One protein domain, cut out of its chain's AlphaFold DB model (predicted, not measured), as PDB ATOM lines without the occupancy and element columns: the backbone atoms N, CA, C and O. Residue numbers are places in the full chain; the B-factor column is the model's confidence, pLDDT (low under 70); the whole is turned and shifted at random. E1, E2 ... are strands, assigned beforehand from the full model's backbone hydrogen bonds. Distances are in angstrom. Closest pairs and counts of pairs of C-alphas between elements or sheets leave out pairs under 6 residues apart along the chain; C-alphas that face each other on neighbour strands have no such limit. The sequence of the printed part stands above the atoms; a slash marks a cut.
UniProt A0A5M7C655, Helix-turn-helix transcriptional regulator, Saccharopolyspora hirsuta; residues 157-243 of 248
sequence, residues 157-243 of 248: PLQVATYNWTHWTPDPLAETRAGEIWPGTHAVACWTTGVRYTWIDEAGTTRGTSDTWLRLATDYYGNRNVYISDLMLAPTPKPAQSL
ATOM      1  N   PRO A 157      -8.190 147.385  80.092       96.31
ATOM      2  CA  PRO A 157      -9.101 146.470  79.423       96.31
ATOM      3  C   PRO A 157      -9.299 146.918  77.971       96.31
ATOM      4  O   PRO A 157      -9.835 147.997  77.723       96.31
ATOM      5  N   LEU A 158      -8.895 146.086  77.012       96.19
ATOM      6  CA  LEU A 158      -9.110 146.321  75.584       96.19
ATOM      7  C   LEU A 158      -9.969 145.215  74.976       96.19
ATOM      8  O   LEU A 158      -9.919 144.057  75.391       96.19
ATOM      9  N   GLN A 159     -10.780 145.584  73.987       97.38
ATOM     10  CA  GLN A 159     -11.669 144.657  73.303       97.38
ATOM     11  C   GLN A 159     -10.944 144.013  72.119       97.38
ATOM     12  O   GLN A 159     -10.557 144.707  71.185       97.38
ATOM     13  N   VAL A 160     -10.811 142.691  72.132       96.31
ATOM     14  CA  VAL A 160     -10.355 141.881  70.997       96.31
ATOM     15  C   VAL A 160     -11.568 141.508  70.148       96.31
ATOM     16  O   VAL A 160     -12.575 141.026  70.676       96.31
ATOM     17  N   ALA A 161     -11.496 141.764  68.842       94.19
ATOM     18  CA  ALA A 161     -12.612 141.582  67.913       94.19
ATOM     19  C   ALA A 161     -12.659 140.194  67.271       94.19
ATOM     20  O   ALA A 161     -13.735 139.735  66.895       94.19
ATOM     21  N   THR A 162     -11.513 139.531  67.138       92.00
ATOM     22  CA  THR A 162     -11.401 138.258  66.426       92.00
ATOM     23  C   THR A 162     -10.571 137.254  67.209       92.00
ATOM     24  O   THR A 162      -9.735 137.615  68.034       92.00
ATOM     25  N   TYR A 163     -10.811 135.977  66.936       91.44
ATOM     26  CA  TYR A 163      -9.937 134.909  67.393       91.44
ATOM     27  C   TYR A 163      -8.558 135.036  66.731       91.44
ATOM     28  O   TYR A 163      -8.477 135.291  65.525       91.44
ATOM     29  N   ASN A 164      -7.487 134.825  67.499       93.62
ATOM     30  CA  ASN A 164      -6.141 134.665  66.951       93.62
ATOM     31  C   ASN A 164      -5.216 133.896  67.907       93.62
ATOM     32  O   ASN A 164      -5.555 133.613  69.054       93.62
ATOM     33  N   TRP A 165      -4.026 133.577  67.420       94.12
ATOM     34  CA  TRP A 165      -2.920 133.052  68.197       94.12
ATOM     35  C   TRP A 165      -2.296 134.156  69.053       94.12
ATOM     36  O   TRP A 165      -2.213 135.315  68.642       94.12
ATOM     37  N   THR A 166      -1.838 133.777  70.240       96.38
ATOM     38  CA  THR A 166      -0.939 134.592  71.063       96.38
ATOM     39  C   THR A 166       0.501 134.139  70.850       96.38
ATOM     40  O   THR A 166       0.750 133.000  70.446       96.38
ATOM     41  N   HIS A 167       1.460 135.026  71.111       97.12
ATOM     42  CA  HIS A 167       2.873 134.784  70.828       97.12
ATOM     43  C   HIS A 167       3.763 135.088  72.042       97.12
ATOM     44  O   HIS A 167       3.512 136.041  72.764       97.12
ATOM     45  N   TRP A 168       4.819 134.315  72.284       95.62
ATOM     46  CA  TRP A 168       5.802 134.579  73.346       95.62
ATOM     47  C   TRP A 168       6.676 135.805  73.059       95.62
ATOM     48  O   TRP A 168       7.218 136.419  73.975       95.62
ATOM     49  N   THR A 169       6.806 136.169  71.787       96.06
ATOM     50  CA  THR A 169       7.566 137.325  71.304       96.06
ATOM     51  C   THR A 169       6.690 138.147  70.349       96.06
ATOM     52  O   THR A 169       5.689 137.626  69.850       96.06
ATOM     53  N   PRO A 170       7.007 139.430  70.089       96.94
ATOM     54  CA  PRO A 170       6.226 140.285  69.194       96.94
ATOM     55  C   PRO A 170       6.539 139.957  67.723       96.94
ATOM     56  O   PRO A 170       7.134 140.747  66.987       96.94
ATOM     57  N   ASP A 171       6.203 138.737  67.320       94.06
ATOM     58  CA  ASP A 171       6.531 138.152  66.025       94.06
ATOM     59  C   ASP A 171       5.434 137.158  65.610       94.06
ATOM     60  O   ASP A 171       5.082 136.296  66.420       94.06
ATOM     61  N   PRO A 172       4.891 137.231  64.374       91.06
ATOM     62  CA  PRO A 172       3.794 136.368  63.954       91.06
ATOM     63  C   PRO A 172       4.213 134.961  63.511       91.06
ATOM     64  O   PRO A 172       3.353 134.171  63.101       91.06
ATOM     65  N   LEU A 173       5.505 134.630  63.549       87.44
ATOM     66  CA  LEU A 173       5.998 133.310  63.179       87.44
ATOM     67  C   LEU A 173       5.324 132.202  64.000       87.44
ATOM     68  O   LEU A 173       5.041 132.316  65.190       87.44
ATOM     69  N   ALA A 174       5.075 131.062  63.353       73.44
ATOM     70  CA  ALA A 174       4.404 129.940  64.008       73.44
ATOM     71  C   ALA A 174       5.224 129.322  65.159       73.44
ATOM     72  O   ALA A 174       4.670 128.588  65.975       73.44
ATOM     73  N   GLU A 175       6.529 129.585  65.204       81.75
ATOM     74  CA  GLU A 175       7.451 129.106  66.238       81.75
ATOM     75  C   GLU A 175       7.297 129.864  67.558       81.75
ATOM     76  O   GLU A 175       7.621 129.324  68.612       81.75
ATOM     77  N   THR A 176       6.743 131.076  67.520       84.12
ATOM     78  CA  THR A 176       6.563 131.927  68.699       84.12
ATOM     79  C   THR A 176       5.189 131.742  69.337       84.12
ATOM     80  O   THR A 176       4.903 132.373  70.345       84.12
ATOM     81  N   ARG A 177       4.328 130.876  68.786       91.25
ATOM     82  CA  ARG A 177       2.961 130.646  69.277       91.25
ATOM     83  C   ARG A 177       2.958 130.158  70.726       91.25
ATOM     84  O   ARG A 177       3.576 129.144  71.046       91.25
ATOM     85  N   ALA A 178       2.210 130.860  71.565       87.06
ATOM     86  CA  ALA A 178       2.028 130.550  72.977       87.06
ATOM     87  C   ALA A 178       0.685 129.867  73.247       87.06
ATOM     88  O   ALA A 178       0.621 128.865  73.956       87.06
ATOM     89  N   GLY A 179      -0.376 130.377  72.632       91.69
ATOM     90  CA  GLY A 179      -1.734 129.920  72.863       91.69
ATOM     91  C   GLY A 179      -2.721 130.624  71.946       91.69
ATOM     92  O   GLY A 179      -2.422 130.911  70.783       91.69
ATOM     93  N   GLU A 180      -3.911 130.892  72.472       92.38
ATOM     94  CA  GLU A 180      -5.029 131.461  71.729       92.38
ATOM     95  C   GLU A 180      -5.693 132.575  72.529       92.38
ATOM     96  O   GLU A 180      -5.746 132.560  73.763       92.38
ATOM     97  N   ILE A 181      -6.259 133.525  71.797       94.75
ATOM     98  CA  ILE A 181      -7.135 134.551  72.327       94.75
ATOM     99  C   ILE A 181      -8.462 134.528  71.578       94.75
ATOM    100  O   ILE A 181      -8.513 134.401  70.355       94.75
ATOM    101  N   TRP A 182      -9.549 134.649  72.333       92.25
ATOM    102  CA  TRP A 182     -10.912 134.689  71.811       92.25
ATOM    103  C   TRP A 182     -11.455 136.123  71.840       92.25
ATOM    104  O   TRP A 182     -10.998 136.919  72.666       92.25
ATOM    105  N   PRO A 183     -12.447 136.472  70.997       95.69
ATOM    106  CA  PRO A 183     -13.111 137.769  71.074       95.69
ATOM    107  C   PRO A 183     -13.624 138.056  72.488       95.69
ATOM    108  O   PRO A 183     -14.217 137.189  73.132       95.69
ATOM    109  N   GLY A 184     -13.404 139.271  72.983       93.81
ATOM    110  CA  GLY A 184     -13.728 139.614  74.366       93.81
ATOM    111  C   GLY A 184     -12.892 140.759  74.916       93.81
ATOM    112  O   GLY A 184     -12.048 141.321  74.222       93.81
ATOM    113  N   THR A 185     -13.144 141.118  76.171       96.50
ATOM    114  CA  THR A 185     -12.334 142.105  76.888       96.50
ATOM    115  C   THR A 185     -11.145 141.408  77.536       96.50
ATOM    116  O   THR A 185     -11.331 140.487  78.329       96.50
ATOM    117  N   HIS A 186      -9.936 141.876  77.235       95.88
ATOM    118  CA  HIS A 186      -8.687 141.329  77.759       95.88
ATOM    119  C   HIS A 186      -7.864 142.411  78.441       95.88
ATOM    120  O   HIS A 186      -7.896 143.577  78.052       95.88
ATOM    121  N   ALA A 187      -7.130 142.018  79.477       96.06
ATOM    122  CA  ALA A 187      -6.253 142.915  80.211       96.06
ATOM    123  C   ALA A 187      -4.906 143.048  79.486       96.06
ATOM    124  O   ALA A 187      -4.152 142.077  79.379       96.06
ATOM    125  N   VAL A 188      -4.614 144.256  79.008       96.88
ATOM    126  CA  VAL A 188      -3.396 144.582  78.260       96.88
ATOM    127  C   VAL A 188      -2.509 145.477  79.108       96.88
ATOM    128  O   VAL A 188      -2.983 146.454  79.678       96.88
ATOM    129  N   ALA A 189      -1.233 145.128  79.215       96.12
ATOM    130  CA  ALA A 189      -0.302 145.786  80.120       96.12
ATOM    131  C   ALA A 189       0.474 146.922  79.433       96.12
ATOM    132  O   ALA A 189       0.541 148.040  79.933       96.12
ATOM    133  N   CYS A 190       1.011 146.650  78.244       97.50
ATOM    134  CA  CYS A 190       1.857 147.586  77.510       97.50
ATOM    135  C   CYS A 190       1.840 147.290  76.005       97.50
ATOM    136  O   CYS A 190       1.315 146.260  75.566       97.50
ATOM    137  N   TRP A 191       2.430 148.184  75.210       98.06
ATOM    138  CA  TRP A 191       2.645 147.979  73.776       98.06
ATOM    139  C   TRP A 191       4.132 148.000  73.407       98.06
ATOM    140  O   TRP A 191       4.939 148.663  74.050       98.06
ATOM    141  N   THR A 192       4.511 147.309  72.340       98.00
ATOM    142  CA  THR A 192       5.863 147.346  71.775       98.00
ATOM    143  C   THR A 192       5.819 147.297  70.251       98.00
ATOM    144  O   THR A 192       4.759 147.111  69.655       98.00
ATOM    145  N   THR A 193       6.974 147.479  69.618       97.94
ATOM    146  CA  THR A 193       7.166 147.277  68.178       97.94
ATOM    147  C   THR A 193       7.866 145.948  67.931       97.94
ATOM    148  O   THR A 193       8.804 145.615  68.654       97.94
ATOM    149  N   GLY A 194       7.454 145.214  66.903       96.62
ATOM    150  CA  GLY A 194       7.998 143.897  66.577       96.62
ATOM    151  C   GLY A 194       8.028 143.609  65.081       96.62
ATOM    152  O   GLY A 194       8.063 144.524  64.257       96.62
ATOM    153  N   VAL A 195       8.010 142.326  64.719       96.62
ATOM    154  CA  VAL A 195       7.914 141.916  63.312       96.62
ATOM    155  C   VAL A 195       6.550 142.339  62.771       96.62
ATOM    156  O   VAL A 195       5.524 142.192  63.440       96.62
ATOM    157  N   ARG A 196       6.533 142.882  61.550       97.44
ATOM    158  CA  ARG A 196       5.301 143.343  60.907       97.44
ATOM    159  C   ARG A 196       4.339 142.180  60.693       97.44
ATOM    160  O   ARG A 196       4.662 141.206  60.017       97.44
ATOM    161  N   TYR A 197       3.138 142.330  61.227       96.00
ATOM    162  CA  TYR A 197       2.025 141.425  61.032       96.00
ATOM    163  C   TYR A 197       1.095 141.949  59.936       96.00
ATOM    164  O   TYR A 197       0.717 143.120  59.936       96.00
ATOM    165  N   THR A 198       0.715 141.066  59.014       96.19
ATOM    166  CA  THR A 198      -0.273 141.334  57.964       96.19
ATOM    167  C   THR A 198      -1.498 140.482  58.243       96.19
ATOM    168  O   THR A 198      -1.422 139.253  58.193       96.19
ATOM    169  N   TRP A 199      -2.632 141.122  58.529       92.44
ATOM    170  CA  TRP A 199      -3.885 140.398  58.695       92.44
ATOM    171  C   TRP A 199      -4.520 140.151  57.332       92.44
ATOM    172  O   TRP A 199      -4.828 141.092  56.597       92.44
ATOM    173  N   ILE A 200      -4.718 138.878  57.010       89.44
ATOM    174  CA  ILE A 200      -5.405 138.423  55.806       89.44
ATOM    175  C   ILE A 200      -6.671 137.694  56.253       89.44
ATOM    176  O   ILE A 200      -6.613 136.859  57.158       89.44
ATOM    177  N   ASP A 201      -7.813 138.044  55.664       85.19
ATOM    178  CA  ASP A 201      -9.078 137.364  55.942       85.19
ATOM    179  C   ASP A 201      -9.212 136.031  55.183       85.19
ATOM    180  O   ASP A 201      -8.353 135.646  54.390       85.19
ATOM    181  N   GLU A 202     -10.310 135.308  55.416       81.44
ATOM    182  CA  GLU A 202     -10.577 134.019  54.760       81.44
ATOM    183  C   GLU A 202     -10.666 134.120  53.228       81.44
ATOM    184  O   GLU A 202     -10.423 133.136  52.532       81.44
ATOM    185  N   ALA A 203     -10.970 135.307  52.693       89.19
ATOM    186  CA  ALA A 203     -11.023 135.568  51.258       89.19
ATOM    187  C   ALA A 203      -9.644 135.910  50.661       89.19
ATOM    188  O   ALA A 203      -9.552 136.222  49.474       89.19
ATOM    189  N   GLY A 204      -8.572 135.887  51.458       89.50
ATOM    190  CA  GLY A 204      -7.231 136.268  51.014       89.50
ATOM    191  C   GLY A 204      -7.025 137.783  50.914       89.50
ATOM    192  O   GLY A 204      -6.003 138.229  50.392       89.50
ATOM    193  N   THR A 205      -7.960 138.595  51.415       91.88
ATOM    194  CA  THR A 205      -7.871 140.058  51.359       91.88
ATOM    195  C   THR A 205      -7.066 140.580  52.541       91.88
ATOM    196  O   THR A 205      -7.348 140.261  53.698       91.88
ATOM    197  N   THR A 206      -6.074 141.431  52.267       95.00
ATOM    198  CA  THR A 206      -5.323 142.120  53.325       95.00
ATOM    199  C   THR A 206      -6.221 143.148  54.005       95.00
ATOM    200  O   THR A 206      -6.668 144.107  53.379       95.00
ATOM    201  N   ARG A 207      -6.476 142.954  55.298       92.44
ATOM    202  CA  ARG A 207      -7.276 143.859  56.136       92.44
ATOM    203  C   ARG A 207      -6.445 144.969  56.767       92.44
ATOM    204  O   ARG A 207      -6.982 146.026  57.075       92.44
ATOM    205  N   GLY A 208      -5.147 144.740  56.939       94.94
ATOM    206  CA  GLY A 208      -4.224 145.732  57.467       94.94
ATOM    207  C   GLY A 208      -2.840 145.156  57.722       94.94
ATOM    208  O   GLY A 208      -2.635 143.940  57.696       94.94
ATOM    209  N   THR A 209      -1.896 146.050  57.993       97.00
ATOM    210  CA  THR A 209      -0.542 145.707  58.430       97.00
ATOM    211  C   THR A 209      -0.159 146.556  59.629       97.00
ATOM    212  O   THR A 209      -0.417 147.758  59.614       97.00
ATOM    213  N   SER A 210       0.487 145.961  60.624       96.94
ATOM    214  CA  SER A 210       0.974 146.671  61.806       96.94
ATOM    215  C   SER A 210       2.236 146.008  62.335       96.94
ATOM    216  O   SER A 210       2.382 144.792  62.278       96.94
ATOM    217  N   ASP A 211       3.164 146.807  62.841       97.62
ATOM    218  CA  ASP A 211       4.307 146.357  63.634       97.62
ATOM    219  C   ASP A 211       4.087 146.584  65.136       97.62
ATOM    220  O   ASP A 211       5.002 146.362  65.926       97.62
ATOM    221  N   THR A 212       2.881 146.996  65.544       98.00
ATOM    222  CA  THR A 212       2.518 147.195  66.947       98.00
ATOM    223  C   THR A 212       1.974 145.913  67.564       98.00
ATOM    224  O   THR A 212       1.042 145.282  67.058       98.00
ATOM    225  N   TRP A 213       2.547 145.572  68.715       98.12
ATOM    226  CA  TRP A 213       2.225 144.397  69.509       98.12
ATOM    227  C   TRP A 213       1.809 144.798  70.916       98.12
ATOM    228  O   TRP A 213       2.347 145.738  71.494       98.12
ATOM    229  N   LEU A 214       0.858 144.067  71.477       98.00
ATOM    230  CA  LEU A 214       0.240 144.328  72.768       98.00
ATOM    231  C   LEU A 214       0.544 143.171  73.706       98.00
ATOM    232  O   LEU A 214       0.222 142.029  73.377       98.00
ATOM    233  N   ARG A 215       1.141 143.455  74.867       97.69
ATOM    234  CA  ARG A 215       1.417 142.436  75.883       97.69
ATOM    235  C   ARG A 215       0.182 142.205  76.742       97.69
ATOM    236  O   ARG A 215      -0.294 143.112  77.425       97.69
ATOM    237  N   LEU A 216      -0.308 140.978  76.734       96.50
ATOM    238  CA  LEU A 216      -1.432 140.521  77.534       96.50
ATOM    239  C   LEU A 216      -0.964 140.083  78.921       96.50
ATOM    240  O   LEU A 216       0.085 139.450  79.073       96.50
ATOM    241  N   ALA A 217      -1.789 140.353  79.932       93.56
ATOM    242  CA  ALA A 217      -1.584 139.798  81.267       93.56
ATOM    243  C   ALA A 217      -1.723 138.267  81.268       93.56
ATOM    244  O   ALA A 217      -0.956 137.575  81.936       93.56
ATOM    245  N   THR A 218      -2.707 137.755  80.523       92.38
ATOM    246  CA  THR A 218      -2.958 136.327  80.323       92.38
ATOM    247  C   THR A 218      -3.682 136.088  78.999       92.38
ATOM    248  O   THR A 218      -4.444 136.951  78.562       92.38
ATOM    249  N   ASP A 219      -3.492 134.919  78.393       93.19
ATOM    250  CA  ASP A 219      -4.358 134.407  77.325       93.19
ATOM    251  C   ASP A 219      -5.400 133.403  77.842       93.19
ATOM    252  O   ASP A 219      -5.582 133.248  79.054       93.19
ATOM    253  N   TYR A 220      -6.098 132.734  76.915       88.31
ATOM    254  CA  TYR A 220      -7.138 131.753  77.230       88.31
ATOM    255  C   TYR A 220      -6.619 130.529  78.000       88.31
ATOM    256  O   TYR A 220      -7.366 129.942  78.782       88.31
ATOM    257  N   TYR A 221      -5.353 130.157  77.809       80.50
ATOM    258  CA  TYR A 221      -4.730 129.001  78.456       80.50
ATOM    259  C   TYR A 221      -3.996 129.367  79.753       80.50
ATOM    260  O   TYR A 221      -3.369 128.511  80.368       80.50
ATOM    261  N   GLY A 222      -4.071 130.627  80.192       86.81
ATOM    262  CA  GLY A 222      -3.358 131.089  81.381       86.81
ATOM    263  C   GLY A 222      -1.901 131.482  81.119       86.81
ATOM    264  O   GLY A 222      -1.181 131.785  82.075       86.81
ATOM    265  N   ASN A 223      -1.447 131.495  79.858       86.94
ATOM    266  CA  ASN A 223      -0.092 131.928  79.528       86.94
ATOM    267  C   ASN A 223       0.036 133.426  79.783       86.94
ATOM    268  O   ASN A 223      -0.770 134.221  79.301       86.94
ATOM    269  N   ARG A 224       1.078 133.820  80.509       92.44
ATOM    270  CA  ARG A 224       1.353 135.217  80.864       92.44
ATOM    271  C   ARG A 224       2.427 135.801  79.959       92.44
ATOM    272  O   ARG A 224       3.256 135.063  79.443       92.44
ATOM    273  N   ASN A 225       2.462 137.128  79.838       91.19
ATOM    274  CA  ASN A 225       3.470 137.850  79.048       91.19
ATOM    275  C   ASN A 225       3.493 137.453  77.565       91.19
ATOM    276  O   ASN A 225       4.549 137.430  76.937       91.19
ATOM    277  N   VAL A 226       2.321 137.151  77.014       96.69
ATOM    278  CA  VAL A 226       2.157 136.845  75.593       96.69
ATOM    279  C   VAL A 226       1.695 138.080  74.829       96.69
ATOM    280  O   VAL A 226       1.146 139.016  75.407       96.69
ATOM    281  N   TYR A 227       1.912 138.087  73.525       98.00
ATOM    282  CA  TYR A 227       1.703 139.220  72.644       98.00
ATOM    283  C   TYR A 227       0.647 138.915  71.583       98.00
ATOM    284  O   TYR A 227       0.536 137.786  71.098       98.00
ATOM    285  N   ILE A 228      -0.098 139.949  71.197       97.50
ATOM    286  CA  ILE A 228      -0.984 139.965  70.024       97.50
ATOM    287  C   ILE A 228      -0.719 141.222  69.196       97.50
ATOM    288  O   ILE A 228      -0.284 142.233  69.744       97.50
ATOM    289  N   SER A 229      -1.004 141.196  67.896       97.56
ATOM    290  CA  SER A 229      -0.998 142.422  67.087       97.56
ATOM    291  C   SER A 229      -2.198 143.309  67.439       97.56
ATOM    292  O   SER A 229      -3.295 142.808  67.697       97.56
ATOM    293  N   ASP A 230      -2.014 144.629  67.408       96.81
ATOM    294  CA  ASP A 230      -3.099 145.600  67.606       96.81
ATOM    295  C   ASP A 230      -4.211 145.514  66.545       96.81
ATOM    296  O   ASP A 230      -5.350 145.877  66.834       96.81
ATOM    297  N   LEU A 231      -3.933 144.934  65.371       96.31
ATOM    298  CA  LEU A 231      -4.942 144.621  64.350       96.31
ATOM    299  C   LEU A 231      -6.037 143.663  64.847       96.31
ATOM    300  O   LEU A 231      -7.062 143.519  64.187       96.31
ATOM    301  N   MET A 232      -5.830 142.996  65.988       95.00
ATOM    302  CA  MET A 232      -6.826 142.121  66.617       95.00
ATOM    303  C   MET A 232      -7.831 142.862  67.491       95.00
ATOM    304  O   MET A 232      -8.826 142.271  67.920       95.00
ATOM    305  N   LEU A 233      -7.579 144.136  67.789       96.12
ATOM    306  CA  LEU A 233      -8.492 144.935  68.584       96.12
ATOM    307  C   LEU A 233      -9.740 145.308  67.783       96.12
ATOM    308  O   LEU A 233      -9.707 145.521  66.572       96.12
ATOM    309  N   ALA A 234     -10.857 145.441  68.492       94.25
ATOM    310  CA  ALA A 234     -12.003 146.155  67.959       94.25
ATOM    311  C   ALA A 234     -11.617 147.615  67.666       94.25
ATOM    312  O   ALA A 234     -10.762 148.168  68.367       94.25
ATOM    313  N   PRO A 235     -12.251 148.265  66.674       93.06
ATOM    314  CA  PRO A 235     -12.027 149.680  66.412       93.06
ATOM    315  C   PRO A 235     -12.185 150.508  67.690       93.06
ATOM    316  O   PRO A 235     -13.199 150.418  68.385       93.06
ATOM    317  N   THR A 236     -11.178 151.318  67.998       89.25
ATOM    318  CA  THR A 236     -11.175 152.227  69.147       89.25
ATOM    319  C   THR A 236     -10.998 153.670  68.665       89.25
ATOM    320  O   THR A 236     -10.379 153.895  67.625       89.25
ATOM    321  N   PRO A 237     -11.514 154.681  69.395       89.12
ATOM    322  CA  PRO A 237     -11.348 156.088  69.009       89.12
ATOM    323  C   PRO A 237      -9.895 156.574  69.049       89.12
ATOM    324  O   PRO A 237      -9.566 157.606  68.470       89.12
ATOM    325  N   LYS A 238      -9.043 155.871  69.801       90.31
ATOM    326  CA  LYS A 238      -7.646 156.216  70.033       90.31
ATOM    327  C   LYS A 238      -6.773 154.993  69.768       90.31
ATOM    328  O   LYS A 238      -7.142 153.912  70.216       90.31
ATOM    329  N   PRO A 239      -5.610 155.154  69.124       92.19
ATOM    330  CA  PRO A 239      -4.695 154.046  68.886       92.19
ATOM    331  C   PRO A 239      -4.188 153.470  70.218       92.19
ATOM    332  O   PRO A 239      -3.996 154.218  71.186       92.19
ATOM    333  N   ALA A 240      -3.956 152.157  70.279       89.31
ATOM    334  CA  ALA A 240      -3.570 151.455  71.508       89.31
ATOM    335  C   ALA A 240      -2.305 152.047  72.157       89.31
ATOM    336  O   ALA A 240      -2.223 152.147  73.381       89.31
ATOM    337  N   GLN A 241      -1.372 152.547  71.342       95.31
ATOM    338  CA  GLN A 241      -0.131 153.202  71.769       95.31
ATOM    339  C   GLN A 241      -0.369 154.464  72.615       95.31
ATOM    340  O   GLN A 241       0.501 154.868  73.378       95.31
ATOM    341  N   SER A 242      -1.539 155.099  72.483       95.44
ATOM    342  CA  SER A 242      -1.922 156.271  73.286       95.44
ATOM    343  C   SER A 242      -2.660 155.918  74.581       95.44
ATOM    344  O   SER A 242      -2.880 156.792  75.418       95.44
ATOM    345  N   LEU A 243      -3.075 154.657  74.730       94.19
ATOM    346  CA  LEU A 243      -3.798 154.145  75.897       94.19
ATOM    347  C   LEU A 243      -2.885 153.369  76.849       94.19
ATOM    348  O   LEU A 243      -3.210 153.229  78.024       94.19
TER     349      LEU A 243
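This is residues 157 to 243 of the 248 residues of the protein "Helix-turn-helix transcriptional regulator" of Saccharopolyspora hirsuta (UniProt A0A5M7C655). A long, bent hairpin of E4 and E5, with the short strands E1 and E6 at its edges, makes a strongly twisted sheet, and the small hairpin E2 and E3 crosses over part of it, making a lopsided sandwich. The printed part has 87 residues with six named strands, E1 to E6 in order, and no named helix: all strand. The larger sheet runs E1, E4, E5, E6, antiparallel throughout. The whole is compact, with a radius of gyration of the C-alphas of 11.8 A, and spans 32 by 31 by 23 A.

Find C-alpha 157 at (-9.101, 146.470, 79.423), where E1, residues 157 to 160, begins. Next come E2, residues 164 to 167, and E3, residues 177 to 181. E4, residues 184 to 200, is 20.4 A long and bends by 131 degrees at residue 191. E5, residues 206 to 216, is 24.6 A long and bends by 76 degrees at residue 211. E6, residues 226 to 229, ends at C-alpha 229, (-0.998, 142.422, 67.087).

Look first at E4: its residues 184 to 187 pair with E1, with N 158 and O 186 at 2.9 A, and its residues 188 to 200 pair with E5, with N 194 and O 211 at 2.9 A. E4, E5 and E6 form a meander, each strand the antiparallel neighbour of the one before; N 214 and O 228 are 2.8 A apart. In the sandwich, two sheets face to face, the strands stand at 88 degrees; within E2 and E3, N 166 and O 179 are 3.0 A apart. The closest C-alphas of E2 and E6, His 167 and Tyr 227, are 4.9 A apart.

The C-alphas farthest apart, Glu 175 and Pro 237, are 33.0 A apart. The printed part has no cut and no long link, residues 230 to 243 hold no named element, and no printed residue is under 70 in pLDDT.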